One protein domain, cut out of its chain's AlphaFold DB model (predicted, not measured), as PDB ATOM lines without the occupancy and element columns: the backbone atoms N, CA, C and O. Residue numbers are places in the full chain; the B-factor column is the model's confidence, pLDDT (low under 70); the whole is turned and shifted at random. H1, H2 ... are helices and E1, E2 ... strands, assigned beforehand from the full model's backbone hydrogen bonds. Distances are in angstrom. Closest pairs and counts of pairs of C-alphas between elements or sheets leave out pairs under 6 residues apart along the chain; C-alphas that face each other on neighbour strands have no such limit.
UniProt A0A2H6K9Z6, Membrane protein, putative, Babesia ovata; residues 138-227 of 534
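This is residues 138 to 227 of the 534 residues of the protein "Membrane protein, putative" of Babesia ovata (UniProt A0A2H6K9Z6). The domain is built on one strongly twisted antiparallel sheet of five strands, in the order E3, E1, E2, E4, E5, with short helices and long loops round its rim. H1 lies beside the strands, near the edge strands E3 and E5, H2 is at the edge with E3, and H3 is out on the long stretch between E3 and E4, away from the sheet. The printed part has 90 residues, with three named helices and five named strands along the chain as E1, H1, E2, H2, E3, H3, E4, E5. The class is mixed, helices and strands, with 43 residues, under half, in named elements. The whole is compact, with a radius of gyration of the C-alphas of 12.6 A and spans of 33 by 30 by 19 A.

In the sheet the inner strands E1, residues 138 to 143, and E2, residues 165 to 170, are antiparallel neighbours at 140 degrees between their directions, with N 139 and O 168 within hydrogen-bond range at 2.9 A and N 166 and O 141 at 2.8 A. On the other side of E1 is the edge strand E3, residues 188 to 190, antiparallel to it at 138 degrees, with N 142 and O 189 at 2.8 A. On the other side of E2 is E4, residues 214 to 217, antiparallel at 154 degrees, with N 169 and O 215 at 2.9 A. E4 forms a hairpin with the edge strand E5, residues 224 to 227, at 142 degrees, with N 225 and O 216 at 2.8 A. From edge to edge the strands' lines turn by 111 degrees, and the way across the sheet turns by 74 degrees. H1, residues 146 to 153, is on the sheet at a height of 7.3 A, but over none of the strands. Its closest C-alphas to E5 are those of Gln 153 and Phe 227, 5.6 A apart, and to E3 those of Phe 149 and Val 188, 8.0 A apart. H2, residues 176 to 183, only grazes the sheet with its residues 179 to 183; its closest C-alphas to E3 are those of Leu 183 and Lys 189, 6.0 A apart. E2, H2 and E3 form a split strand-helix-strand unit, two strands running the same way with E1 between them in the sheet, and its crossover is right-handed. H3, residues 200 to 203, is not on the sheet and is apart from H1 and H2. In H1 and H2 every O i to N i+4 pair is within hydrogen-bond range; H3 is too short for such a pair.

E1 begins at C-alpha 138, (-41.378, 52.458, 40.452), and runs 15.3 A from first to last C-alpha. H1 is 10.4 A long. E2, the longest at 16.5 A, ends at C-alpha 170, (-42.987, 47.753, 44.907). H2 is 10.4 A long, E3 6.4 A and H3 4.8 A. E4 is 10.1 A long, and E5, 9.4 A, ends at C-alpha 227, (-52.608, 45.848, 43.672).

The two C-alphas farthest apart are those of Thr 158 and Thr 177, 33.5 A, and the first and last printed C-alphas are 13.4 A apart. The printed part has no cut. The link from H1 to E2, with 11 residues, is long; the links E1 to H1, E2 to H2 and H2 to E3 are tight, and the others are short. The mean pLDDT of the printed part is 74.7, and 23 residues are under 70: residues 150 to 163, of which 150 to 153 belong to H1, residue 186, and residues 206 to 213.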
ATOM      1  N   ARG A 138     -40.346  52.190  41.461       87.56
ATOM      2  CA  ARG A 138     -41.378  52.458  40.452       87.56
ATOM      3  C   ARG A 138     -40.965  51.916  39.083       87.56
ATOM      4  O   ARG A 138     -39.903  52.272  38.582       87.56
ATOM      5  N   TYR A 139     -41.838  51.137  38.447       87.12
ATOM      6  CA  TYR A 139     -41.659  50.600  37.091       87.12
ATOM      7  C   TYR A 139     -42.755  51.124  36.159       87.12
ATOM      8  O   TYR A 139     -43.936  50.991  36.489       87.12
ATOM      9  N   LYS A 140     -42.403  51.664  34.983       87.56
ATOM     10  CA  LYS A 140     -43.396  52.004  33.945       87.56
ATOM     11  C   LYS A 140     -43.781  50.739  33.178       87.56
ATOM     12  O   LYS A 140     -42.908  50.026  32.683       87.56
ATOM     13  N   ALA A 141     -45.074  50.451  33.076       87.12
ATOM     14  CA  ALA A 141     -45.586  49.230  32.465       87.12
ATOM     15  C   ALA A 141     -46.804  49.495  31.571       87.12
ATOM     16  O   ALA A 141     -47.620  50.361  31.855       87.12
ATOM     17  N   ASP A 142     -46.909  48.723  30.498       87.44
ATOM     18  CA  ASP A 142     -47.953  48.757  29.476       87.44
ATOM     19  C   ASP A 142     -48.851  47.524  29.632       87.44
ATOM     20  O   ASP A 142     -48.382  46.385  29.590       87.44
ATOM     21  N   ILE A 143     -50.136  47.734  29.891       84.69
ATOM     22  CA  ILE A 143     -51.113  46.671  30.113       84.69
ATOM     23  C   ILE A 143     -51.775  46.331  28.777       84.69
ATOM     24  O   ILE A 143     -52.621  47.076  28.295       84.69
ATOM     25  N   SER A 144     -51.475  45.166  28.197       82.12
ATOM     26  CA  SER A 144     -52.058  44.754  26.908       82.12
ATOM     27  C   SER A 144     -53.555  44.417  26.966       82.12
ATOM     28  O   SER A 144     -54.175  44.161  25.938       82.12
ATOM     29  N   ASP A 145     -54.136  44.400  28.168       82.50
ATOM     30  CA  ASP A 145     -55.567  44.244  28.419       82.50
ATOM     31  C   ASP A 145     -55.960  44.934  29.743       82.50
ATOM     32  O   ASP A 145     -55.995  44.285  30.800       82.50
ATOM     33  N   PRO A 146     -56.224  46.256  29.720       74.00
ATOM     34  CA  PRO A 146     -56.577  47.023  30.913       74.00
ATOM     35  C   PRO A 146     -57.797  46.441  31.626       74.00
ATOM     36  O   PRO A 146     -57.782  46.244  32.841       74.00
ATOM     37  N   MET A 147     -58.832  46.074  30.865       73.00
ATOM     38  CA  MET A 147     -60.099  45.583  31.403       73.00
ATOM     39  C   MET A 147     -59.940  44.299  32.222       73.00
ATOM     40  O   MET A 147     -60.536  44.196  33.295       73.00
ATOM     41  N   HIS A 148     -59.138  43.326  31.776       72.50
ATOM     42  CA  HIS A 148     -58.888  42.108  32.557       72.50
ATOM     43  C   HIS A 148     -57.848  42.306  33.662       72.50
ATOM     44  O   HIS A 148     -57.964  41.679  34.720       72.50
ATOM     45  N   PHE A 149     -56.841  43.159  33.458       72.75
ATOM     46  CA  PHE A 149     -55.861  43.466  34.500       72.75
ATOM     47  C   PHE A 149     -56.527  44.151  35.692       72.75
ATOM     48  O   PHE A 149     -56.466  43.615  36.800       72.75
ATOM     49  N   TYR A 150     -57.233  45.263  35.461       69.81
ATOM     50  CA  TYR A 150     -57.932  45.977  36.521       69.81
ATOM     51  C   TYR A 150     -58.982  45.061  37.165       69.81
ATOM     52  O   TYR A 150     -58.837  44.748  38.340       69.81
ATOM     53  N   ARG A 151     -59.929  44.470  36.414       67.38
ATOM     54  CA  ARG A 151     -60.965  43.580  36.997       67.38
ATOM     55  C   ARG A 151     -60.434  42.394  37.817       67.38
ATOM     56  O   ARG A 151     -61.182  41.870  38.641       67.38
ATOM     57  N   SER A 152     -59.199  41.933  37.590       64.19
ATOM     58  CA  SER A 152     -58.613  40.818  38.352       64.19
ATOM     59  C   SER A 152     -57.691  41.247  39.500       64.19
ATOM     60  O   SER A 152     -57.601  40.512  40.484       64.19
ATOM     61  N   GLN A 153     -57.024  42.404  39.406       63.53
ATOM     62  CA  GLN A 153     -56.014  42.850  40.379       63.53
ATOM     63  C   GLN A 153     -56.382  44.124  41.150       63.53
ATOM     64  O   GLN A 153     -55.698  44.440  42.119       63.53
ATOM     65  N   VAL A 154     -57.425  44.855  40.749       61.44
ATOM     66  CA  VAL A 154     -57.761  46.194  41.249       61.44
ATOM     67  C   VAL A 154     -59.283  46.370  41.367       61.44
ATOM     68  O   VAL A 154     -60.038  46.116  40.433       61.44
ATOM     69  N   THR A 155     -59.759  46.866  42.507       53.97
ATOM     70  CA  THR A 155     -61.099  47.470  42.595       53.97
ATOM     71  C   THR A 155     -61.066  48.848  41.937       53.97
ATOM     72  O   THR A 155     -60.276  49.692  42.353       53.97
ATOM     73  N   PHE A 156     -61.883  49.051  40.903       55.16
ATOM     74  CA  PHE A 156     -61.839  50.214  40.013       55.16
ATOM     75  C   PHE A 156     -63.225  50.880  39.956       55.16
ATOM     76  O   PHE A 156     -64.224  50.167  39.822       55.16
ATOM     77  N   ASP A 157     -63.277  52.212  40.043       50.22
ATOM     78  CA  ASP A 157     -64.472  53.001  39.697       50.22
ATOM     79  C   ASP A 157     -64.760  52.845  38.196       50.22
ATOM     80  O   ASP A 157     -63.831  52.656  37.419       50.22
ATOM     81  N   THR A 158     -66.019  52.890  37.760       51.06
ATOM     82  CA  THR A 158     -66.460  52.317  36.466       51.06
ATOM     83  C   THR A 158     -65.912  52.955  35.172       51.06
ATOM     84  O   THR A 158     -66.257  52.483  34.088       51.06
ATOM     85  N   ASP A 159     -65.079  53.992  35.253       56.38
ATOM     86  CA  ASP A 159     -64.630  54.791  34.110       56.38
ATOM     87  C   ASP A 159     -63.692  54.000  33.171       56.38
ATOM     88  O   ASP A 159     -62.636  53.524  33.604       56.38
ATOM     89  N   PRO A 160     -64.011  53.857  31.869       54.59
ATOM     90  CA  PRO A 160     -63.201  53.090  30.924       54.59
ATOM     91  C   PRO A 160     -61.958  53.880  30.487       54.59
ATOM     92  O   PRO A 160     -61.904  54.450  29.398       54.59
ATOM     93  N   ASN A 161     -60.942  53.920  31.347       55.47
ATOM     94  CA  ASN A 161     -59.683  54.600  31.061       55.47
ATOM     95  C   ASN A 161     -58.934  53.905  29.908       55.47
ATOM     96  O   ASN A 161     -58.633  52.711  29.979       55.47
ATOM     97  N   THR A 162     -58.664  54.660  28.842       57.69
ATOM     98  CA  THR A 162     -58.177  54.151  27.551       57.69
ATOM     99  C   THR A 162     -56.665  53.967  27.465       57.69
ATOM    100  O   THR A 162     -56.199  53.358  26.503       57.69
ATOM    101  N   ASP A 163     -55.896  54.440  28.452       64.25
ATOM    102  CA  ASP A 163     -54.444  54.251  28.455       64.25
ATOM    103  C   ASP A 163     -54.041  52.928  29.103       64.25
ATOM    104  O   ASP A 163     -54.326  52.645  30.271       64.25
ATOM    105  N   ASN A 164     -53.268  52.157  28.342       75.38
ATOM    106  CA  ASN A 164     -52.642  50.926  28.803       75.38
ATOM    107  C   ASN A 164     -51.497  51.179  29.802       75.38
ATOM    108  O   ASN A 164     -51.139  50.280  30.562       75.38
ATOM    109  N   SER A 165     -50.889  52.369  29.801       79.31
ATOM    110  CA  SER A 165     -49.707  52.664  30.613       79.31
ATOM    111  C   SER A 165     -50.034  52.984  32.074       79.31
ATOM    112  O   SER A 165     -50.821  53.881  32.373       79.31
ATOM    113  N   VAL A 166     -49.342  52.304  32.987       85.00
ATOM    114  CA  VAL A 166     -49.390  52.507  34.441       85.00
ATOM    115  C   VAL A 166     -47.989  52.532  35.037       85.00
ATOM    116  O   VAL A 166     -47.025  52.061  34.427       85.00
ATOM    117  N   TYR A 167     -47.886  53.010  36.274       86.38
ATOM    118  CA  TYR A 167     -46.700  52.789  37.095       86.38
ATOM    119  C   TYR A 167     -47.006  51.786  38.203       86.38
ATOM    120  O   TYR A 167     -47.995  51.924  38.926       86.38
ATOM    121  N   LEU A 168     -46.150  50.774  38.324       86.31
ATOM    122  CA  LEU A 168     -46.213  49.752  39.362       86.31
ATOM    123  C   LEU A 168     -45.178  50.068  40.442       86.31
ATOM    124  O   LEU A 168     -44.002  50.254  40.124       86.31
ATOM    125  N   TYR A 169     -45.605  50.099  41.701       85.19
ATOM    126  CA  TYR A 169     -44.755  50.428  42.844       85.19
ATOM    127  C   TYR A 169     -44.609  49.219  43.760       85.19
ATOM    128  O   TYR A 169     -45.601  48.673  44.255       85.19
ATOM    129  N   PHE A 170     -43.359  48.847  44.017       82.69
ATOM    130  CA  PHE A 170     -42.987  47.753  44.907       82.69
ATOM    131  C   PHE A 170     -42.001  48.262  45.957       82.69
ATOM    132  O   PHE A 170     -41.062  48.988  45.635       82.69
ATOM    133  N   LYS A 171     -42.200  47.870  47.220       80.31
ATOM    134  CA  LYS A 171     -41.342  48.285  48.345       80.31
ATOM    135  C   LYS A 171     -39.895  47.796  48.206       80.31
ATOM    136  O   LYS A 171     -38.962  48.437  48.662       80.31
ATOM    137  N   THR A 172     -39.719  46.649  47.561       79.12
ATOM    138  CA  THR A 172     -38.421  46.102  47.158       79.12
ATOM    139  C   THR A 172     -38.338  46.100  45.633       79.12
ATOM    140  O   THR A 172     -39.316  45.676  45.006       79.12
ATOM    141  N   PRO A 173     -37.200  46.477  45.019       80.81
ATOM    142  CA  PRO A 173     -36.973  46.237  43.598       80.81
ATOM    143  C   PRO A 173     -37.220  44.762  43.255       80.81
ATOM    144  O   PRO A 173     -36.702  43.865  43.923       80.81
ATOM    145  N   LEU A 174     -38.029  44.504  42.228       81.31
ATOM    146  CA  LEU A 174     -38.298  43.147  41.757       81.31
ATOM    147  C   LEU A 174     -37.038  42.556  41.117       81.31
ATOM    148  O   LEU A 174     -36.364  43.224  40.328       81.31
ATOM    149  N   SER A 175     -36.750  41.277  41.380       84.56
ATOM    150  CA  SER A 175     -35.694  40.591  40.635       84.56
ATOM    151  C   SER A 175     -36.111  40.390  39.172       84.56
ATOM    152  O   SER A 175     -37.299  40.321  38.846       84.56
ATOM    153  N   ALA A 176     -35.139  40.205  38.273       79.94
ATOM    154  CA  ALA A 176     -35.421  39.864  36.876       79.94
ATOM    155  C   ALA A 176     -36.283  38.587  36.737       79.94
ATOM    156  O   ALA A 176     -37.086  38.468  35.808       79.94
ATOM    157  N   THR A 177     -36.168  37.653  37.688       84.25
ATOM    158  CA  THR A 177     -37.005  36.448  37.758       84.25
ATOM    159  C   THR A 177     -38.454  36.797  38.090       84.25
ATOM    160  O   THR A 177     -39.350  36.321  37.389       84.25
ATOM    161  N   ASP A 178     -38.680  37.650  39.094       82.94
ATOM    162  CA  ASP A 178     -40.015  38.072  39.541       82.94
ATOM    163  C   ASP A 178     -40.711  38.924  38.485       82.94
ATOM    164  O   ASP A 178     -41.871  38.669  38.168       82.94
ATOM    165  N   ILE A 179     -39.974  39.841  37.846       79.75
ATOM    166  CA  ILE A 179     -40.409  40.549  36.637       79.75
ATOM    167  C   ILE A 179     -40.862  39.527  35.588       79.75
ATOM    168  O   ILE A 179     -42.009  39.568  35.148       79.75
ATOM    169  N   SER A 180     -40.031  38.534  35.245       78.06
ATOM    170  CA  SER A 180     -40.422  37.508  34.266       78.06
ATOM    171  C   SER A 180     -41.638  36.672  34.700       78.06
ATOM    172  O   SER A 180     -42.355  36.160  33.844       78.06
ATOM    173  N   GLY A 181     -41.871  36.509  36.005       79.81
ATOM    174  CA  GLY A 181     -43.023  35.805  36.569       79.81
ATOM    175  C   GLY A 181     -44.309  36.634  36.531       79.81
ATOM    176  O   GLY A 181     -45.377  36.080  36.266       79.81
ATOM    177  N   LEU A 182     -44.193  37.948  36.733       73.88
ATOM    178  CA  LEU A 182     -45.263  38.933  36.602       73.88
ATOM    179  C   LEU A 182     -45.713  39.024  35.135       73.88
ATOM    180  O   LEU A 182     -46.866  38.724  34.828       73.88
ATOM    181  N   LEU A 183     -44.769  39.291  34.220       75.38
ATOM    182  CA  LEU A 183     -44.975  39.390  32.763       75.38
ATOM    183  C   LEU A 183     -45.648  38.147  32.141       75.38
ATOM    184  O   LEU A 183     -46.328  38.247  31.125       75.38
ATOM    185  N   LYS A 184     -45.453  36.955  32.726       75.62
ATOM    186  CA  LYS A 184     -46.044  35.687  32.248       75.62
ATOM    187  C   LYS A 184     -47.461  35.415  32.765       75.62
ATOM    188  O   LYS A 184     -48.095  34.480  32.281       75.62
ATOM    189  N   LYS A 185     -47.934  36.148  33.778       70.31
ATOM    190  CA  LYS A 185     -49.211  35.882  34.471       70.31
ATOM    191  C   LYS A 185     -50.191  37.045  34.377       70.31
ATOM    192  O   LYS A 185     -51.360  36.829  34.074       70.31
ATOM    193  N   SER A 186     -49.730  38.265  34.635       67.69
ATOM    194  CA  SER A 186     -50.495  39.477  34.342       67.69
ATOM    195  C   SER A 186     -50.282  39.872  32.882       67.69
ATOM    196  O   SER A 186     -49.172  39.730  32.375       67.69
ATOM    197  N   ARG A 187     -51.322  40.392  32.213       80.12
ATOM    198  CA  ARG A 187     -51.272  40.900  30.826       80.12
ATOM    199  C   ARG A 187     -50.559  42.259  30.768       80.12
ATOM    200  O   ARG A 187     -51.158  43.279  30.456       80.12
ATOM    201  N   VAL A 188     -49.296  42.265  31.187       83.00
ATOM    202  CA  VAL A 188     -48.490  43.456  31.471       83.00
ATOM    203  C   VAL A 188     -47.115  43.284  30.848       83.00
ATOM    204  O   VAL A 188     -46.495  42.230  30.971       83.00
ATOM    205  N   LYS A 189     -46.629  44.350  30.223       84.69
ATOM    206  CA  LYS A 189     -45.316  44.491  29.611       84.69
ATOM    207  C   LYS A 189     -44.612  45.668  30.280       84.69
ATOM    208  O   LYS A 189     -44.929  46.819  30.010       84.69
ATOM    209  N   ILE A 190     -43.666  45.394  31.174       85.00
ATOM    210  CA  ILE A 190     -42.807  46.447  31.734       85.00
ATOM    211  C   ILE A 190     -42.052  47.112  30.571       85.00
ATOM    212  O   ILE A 190     -41.408  46.420  29.782       85.00
ATOM    213  N   LEU A 191     -42.206  48.433  30.438       84.62
ATOM    214  CA  LEU A 191     -41.606  49.240  29.373       84.62
ATOM    215  C   LEU A 191     -40.184  49.664  29.734       84.62
ATOM    216  O   LEU A 191     -39.303  49.582  28.884       84.62
ATOM    217  N   ASP A 192     -39.965  50.073  30.987       81.62
ATOM    218  CA  ASP A 192     -38.633  50.373  31.510       81.62
ATOM    219  C   ASP A 192     -38.242  49.365  32.595       81.62
ATOM    220  O   ASP A 192     -38.936  49.189  33.598       81.62
ATOM    221  N   THR A 193     -37.130  48.669  32.364       73.94
ATOM    222  CA  THR A 193     -36.541  47.714  33.309       73.94
ATOM    223  C   THR A 193     -35.686  48.397  34.372       73.94
ATOM    224  O   THR A 193     -35.391  47.775  35.395       73.94
ATOM    225  N   LYS A 194     -35.315  49.667  34.171       77.88
ATOM    226  CA  LYS A 194     -34.788  50.526  35.229       77.88
ATOM    227  C   LYS A 194     -35.956  50.926  36.126       77.88
ATOM    228  O   LYS A 194     -36.980  51.407  35.648       77.88
ATOM    229  N   TYR A 195     -35.800  50.730  37.431       77.94
ATOM    230  CA  TYR A 195     -36.721  51.338  38.380       77.94
ATOM    231  C   TYR A 195     -36.327  52.799  38.601       77.94
ATOM    232  O   TYR A 195     -35.146  53.143  38.594       77.94
ATOM    233  N   VAL A 196     -37.323  53.645  38.844       80.06
ATOM    234  CA  VAL A 196     -37.123  54.992  39.387       80.06
ATOM    235  C   VAL A 196     -37.459  54.936  40.878       80.06
ATOM    236  O   VAL A 196     -38.400  54.241  41.268       80.06
ATOM    237  N   SER A 197     -36.698  55.618  41.730       77.19
ATOM    238  CA  SER A 197     -37.080  55.811  43.132       77.19
ATOM    239  C   SER A 197     -38.348  56.669  43.221       77.19
ATOM    240  O   SER A 197     -38.563  57.575  42.416       77.19
ATOM    241  N   MET A 198     -39.226  56.369  44.175       76.75
ATOM    242  CA  MET A 198     -40.433  57.169  44.403       76.75
ATOM    243  C   MET A 198     -40.076  58.489  45.100       76.75
ATOM    244  O   MET A 198     -39.484  58.471  46.179       76.75
ATOM    245  N   ASN A 199     -40.447  59.627  44.503       77.62
ATOM    246  CA  ASN A 199     -40.232  60.947  45.105       77.62
ATOM    247  C   ASN A 199     -41.016  61.091  46.421       77.62
ATOM    248  O   ASN A 199     -42.101  60.527  46.577       77.62
ATOM    249  N   GLN A 200     -40.511  61.910  47.347       76.88
ATOM    250  CA  GLN A 200     -41.147  62.116  48.655       76.88
ATOM    251  C   GLN A 200     -42.558  62.739  48.547       76.88
ATOM    252  O   GLN A 200     -43.429  62.424  49.353       76.88
ATOM    253  N   GLU A 201     -42.819  63.524  47.496       80.38
ATOM    254  CA  GLU A 201     -44.147  64.054  47.133       80.38
ATOM    255  C   GLU A 201     -45.126  63.015  46.565       80.38
ATOM    256  O   GLU A 201     -46.333  63.256  46.533       80.38
ATOM    257  N   GLU A 202     -44.629  61.890  46.046       73.62
ATOM    258  CA  GLU A 202     -45.472  60.751  45.668       73.62
ATOM    259  C   GLU A 202     -45.716  59.871  46.898       73.62
ATOM    260  O   GLU A 202     -46.840  59.425  47.121       73.62
ATOM    261  N   MET A 203     -44.688  59.678  47.734       71.12
ATOM    262  CA  MET A 203     -44.784  58.958  49.007       71.12
ATOM    263  C   MET A 203     -45.811  59.573  49.964       71.12
ATOM    264  O   MET A 203     -46.551  58.827  50.594       71.12
ATOM    265  N   SER A 204     -45.904  60.905  50.053       76.62
ATOM    266  CA  SER A 204     -46.885  61.591  50.910       76.62
ATOM    267  C   SER A 204     -48.344  61.444  50.451       76.62
ATOM    268  O   SER A 204     -49.253  61.803  51.195       76.62
ATOM    269  N   ARG A 205     -48.583  60.897  49.249       74.12
ATOM    270  CA  ARG A 205     -49.922  60.560  48.726       74.12
ATOM    271  C   ARG A 205     -50.337  59.119  49.044       74.12
ATOM    272  O   ARG A 205     -51.471  58.743  48.756       74.12
ATOM    273  N   LEU A 206     -49.434  58.313  49.608       69.00
ATOM    274  CA  LEU A 206     -49.733  56.988  50.145       69.00
ATOM    275  C   LEU A 206     -49.940  57.089  51.661       69.00
ATOM    276  O   LEU A 206     -49.103  57.639  52.374       69.00
ATOM    277  N   ASP A 207     -51.032  56.513  52.160       68.12
ATOM    278  CA  ASP A 207     -51.292  56.424  53.600       68.12
ATOM    279  C   ASP A 207     -50.213  55.563  54.298       68.12
ATOM    280  O   ASP A 207     -49.717  54.566  53.762       68.12
ATOM    281  N   ALA A 208     -49.853  55.914  55.533       62.25
ATOM    282  CA  ALA A 208     -48.891  55.175  56.344       62.25
ATOM    283  C   ALA A 208     -49.338  53.720  56.588       62.25
ATOM    284  O   ALA A 208     -48.501  52.807  56.606       62.25
ATOM    285  N   ALA A 209     -50.650  53.478  56.701       59.72
ATOM    286  CA  ALA A 209     -51.231  52.135  56.790       59.72
ATOM    287  C   ALA A 209     -50.966  51.278  55.533       59.72
ATOM    288  O   ALA A 209     -50.872  50.050  55.609       59.72
ATOM    289  N   ASP A 210     -50.791  51.933  54.386       61.19
ATOM    290  CA  ASP A 210     -50.671  51.336  53.059       61.19
ATOM    291  C   ASP A 210     -49.223  51.017  52.638       61.19
ATOM    292  O   ASP A 210     -48.980  50.362  51.618       61.19
ATOM    293  N   SER A 211     -48.261  51.338  53.510       57.66
ATOM    294  CA  SER A 211     -46.811  51.087  53.405       57.66
ATOM    295  C   SER A 211     -46.370  49.600  53.386       57.66
ATOM    296  O   SER A 211     -45.186  49.281  53.588       57.66
ATOM    297  N   LYS A 212     -47.314  48.680  53.156       61.06
ATOM    298  CA  LYS A 212     -47.140  47.219  53.051       61.06
ATOM    299  C   LYS A 212     -47.751  46.623  51.774       61.06
ATOM    300  O   LYS A 212     -47.599  45.425  51.543       61.06
ATOM    301  N   ILE A 213     -48.452  47.421  50.968       67.56
ATOM    302  CA  ILE A 213     -49.190  46.975  49.777       67.56
ATOM    303  C   ILE A 213     -48.427  47.421  48.515       67.56
ATOM    304  O   ILE A 213     -47.660  48.379  48.554       67.56
ATOM    305  N   SER A 214     -48.581  46.697  47.403       76.38
ATOM    306  CA  SER A 214     -48.070  47.134  46.091       76.38
ATOM    307  C   SER A 214     -49.114  48.001  45.385       76.38
ATOM    308  O   SER A 214     -50.313  47.769  45.544       76.38
ATOM    309  N   TRP A 215     -48.682  48.978  44.589       80.62
ATOM    310  CA  TRP A 215     -49.587  49.992  44.032       80.62
ATOM    311  C   TRP A 215     -49.533  50.073  42.516       80.62
ATOM    312  O   TRP A 215     -48.477  49.910  41.910       80.62
ATOM    313  N   VAL A 216     -50.688  50.366  41.921       81.56
ATOM    314  CA  VAL A 216     -50.822  50.791  40.527       81.56
ATOM    315  C   VAL A 216     -51.228  52.261  40.542       81.56
ATOM    316  O   VAL A 216     -52.314  52.587  41.015       81.56
ATOM    317  N   TYR A 217     -50.380  53.154  40.042       82.12
ATOM    318  CA  TYR A 217     -50.757  54.547  39.779       82.12
ATOM    319  C   TYR A 217     -51.167  54.683  38.319       82.12
ATOM    320  O   TYR A 217     -50.456  54.213  37.422       82.12
ATOM    321  N   ASN A 218     -52.293  55.348  38.082       79.00
ATOM    322  CA  ASN A 218     -52.716  55.709  36.740       79.00
ATOM    323  C   ASN A 218     -52.364  57.178  36.457       79.00
ATOM    324  O   ASN A 218     -52.839  58.090  37.135       79.00
ATOM    325  N   GLU A 219     -51.536  57.404  35.435       75.56
ATOM    326  CA  GLU A 219     -50.981  58.724  35.109       75.56
ATOM    327  C   GLU A 219     -52.046  59.733  34.642       75.56
ATOM    328  O   GLU A 219     -51.851  60.935  34.833       75.56
ATOM    329  N   LYS A 220     -53.181  59.266  34.097       75.06
ATOM    330  CA  LYS A 220     -54.311  60.112  33.681       75.06
ATOM    331  C   LYS A 220     -55.212  60.499  34.850       75.06
ATOM    332  O   LYS A 220     -55.397  61.687  35.087       75.06
ATOM    333  N   THR A 221     -55.740  59.533  35.607       79.81
ATOM    334  CA  THR A 221     -56.672  59.835  36.715       79.81
ATOM    335  C   THR A 221     -55.981  60.357  37.974       79.81
ATOM    336  O   THR A 221     -56.669  60.760  38.907       79.81
ATOM    337  N   LYS A 222     -54.639  60.314  38.039       80.56
ATOM    338  CA  LYS A 222     -53.823  60.636  39.229       80.56
ATOM    339  C   LYS A 222     -54.223  59.834  40.485       80.56
ATOM    340  O   LYS A 222     -53.832  60.185  41.597       80.56
ATOM    341  N   LYS A 223     -54.980  58.740  40.315       76.88
ATOM    342  CA  LYS A 223     -55.436  57.840  41.382       76.88
ATOM    343  C   LYS A 223     -54.426  56.709  41.603       76.88
ATOM    344  O   LYS A 223     -53.897  56.125  40.650       76.88
ATOM    345  N   PHE A 224     -54.209  56.372  42.873       76.56
ATOM    346  CA  PHE A 224     -53.509  55.166  43.311       76.56
ATOM    347  C   PHE A 224     -54.512  54.036  43.567       76.56
ATOM    348  O   PHE A 224     -55.548  54.240  44.194       76.56
ATOM    349  N   TYR A 225     -54.179  52.828  43.118       78.38
ATOM    350  CA  TYR A 225     -55.011  51.638  43.256       78.38
ATOM    351  C   TYR A 225     -54.227  50.505  43.936       78.38
ATOM    352  O   TYR A 225     -53.112  50.177  43.516       78.38
ATOM    353  N   ARG A 226     -54.817  49.869  44.961       73.12
ATOM    354  CA  ARG A 226     -54.218  48.707  45.650       73.12
ATOM    355  C   ARG A 226     -54.090  47.527  44.684       73.12
ATOM    356  O   ARG A 226     -55.100  47.009  44.206       73.12
ATOM    357  N   PHE A 227     -52.867  47.059  44.447       70.50
ATOM    358  CA  PHE A 227     -52.608  45.848  43.672       70.50
ATOM    359  C   PHE A 227     -52.855  44.610  44.543       70.50
ATOM    360  O   PHE A 227     -52.153  44.361  45.522       70.50
TER     361      PHE A 227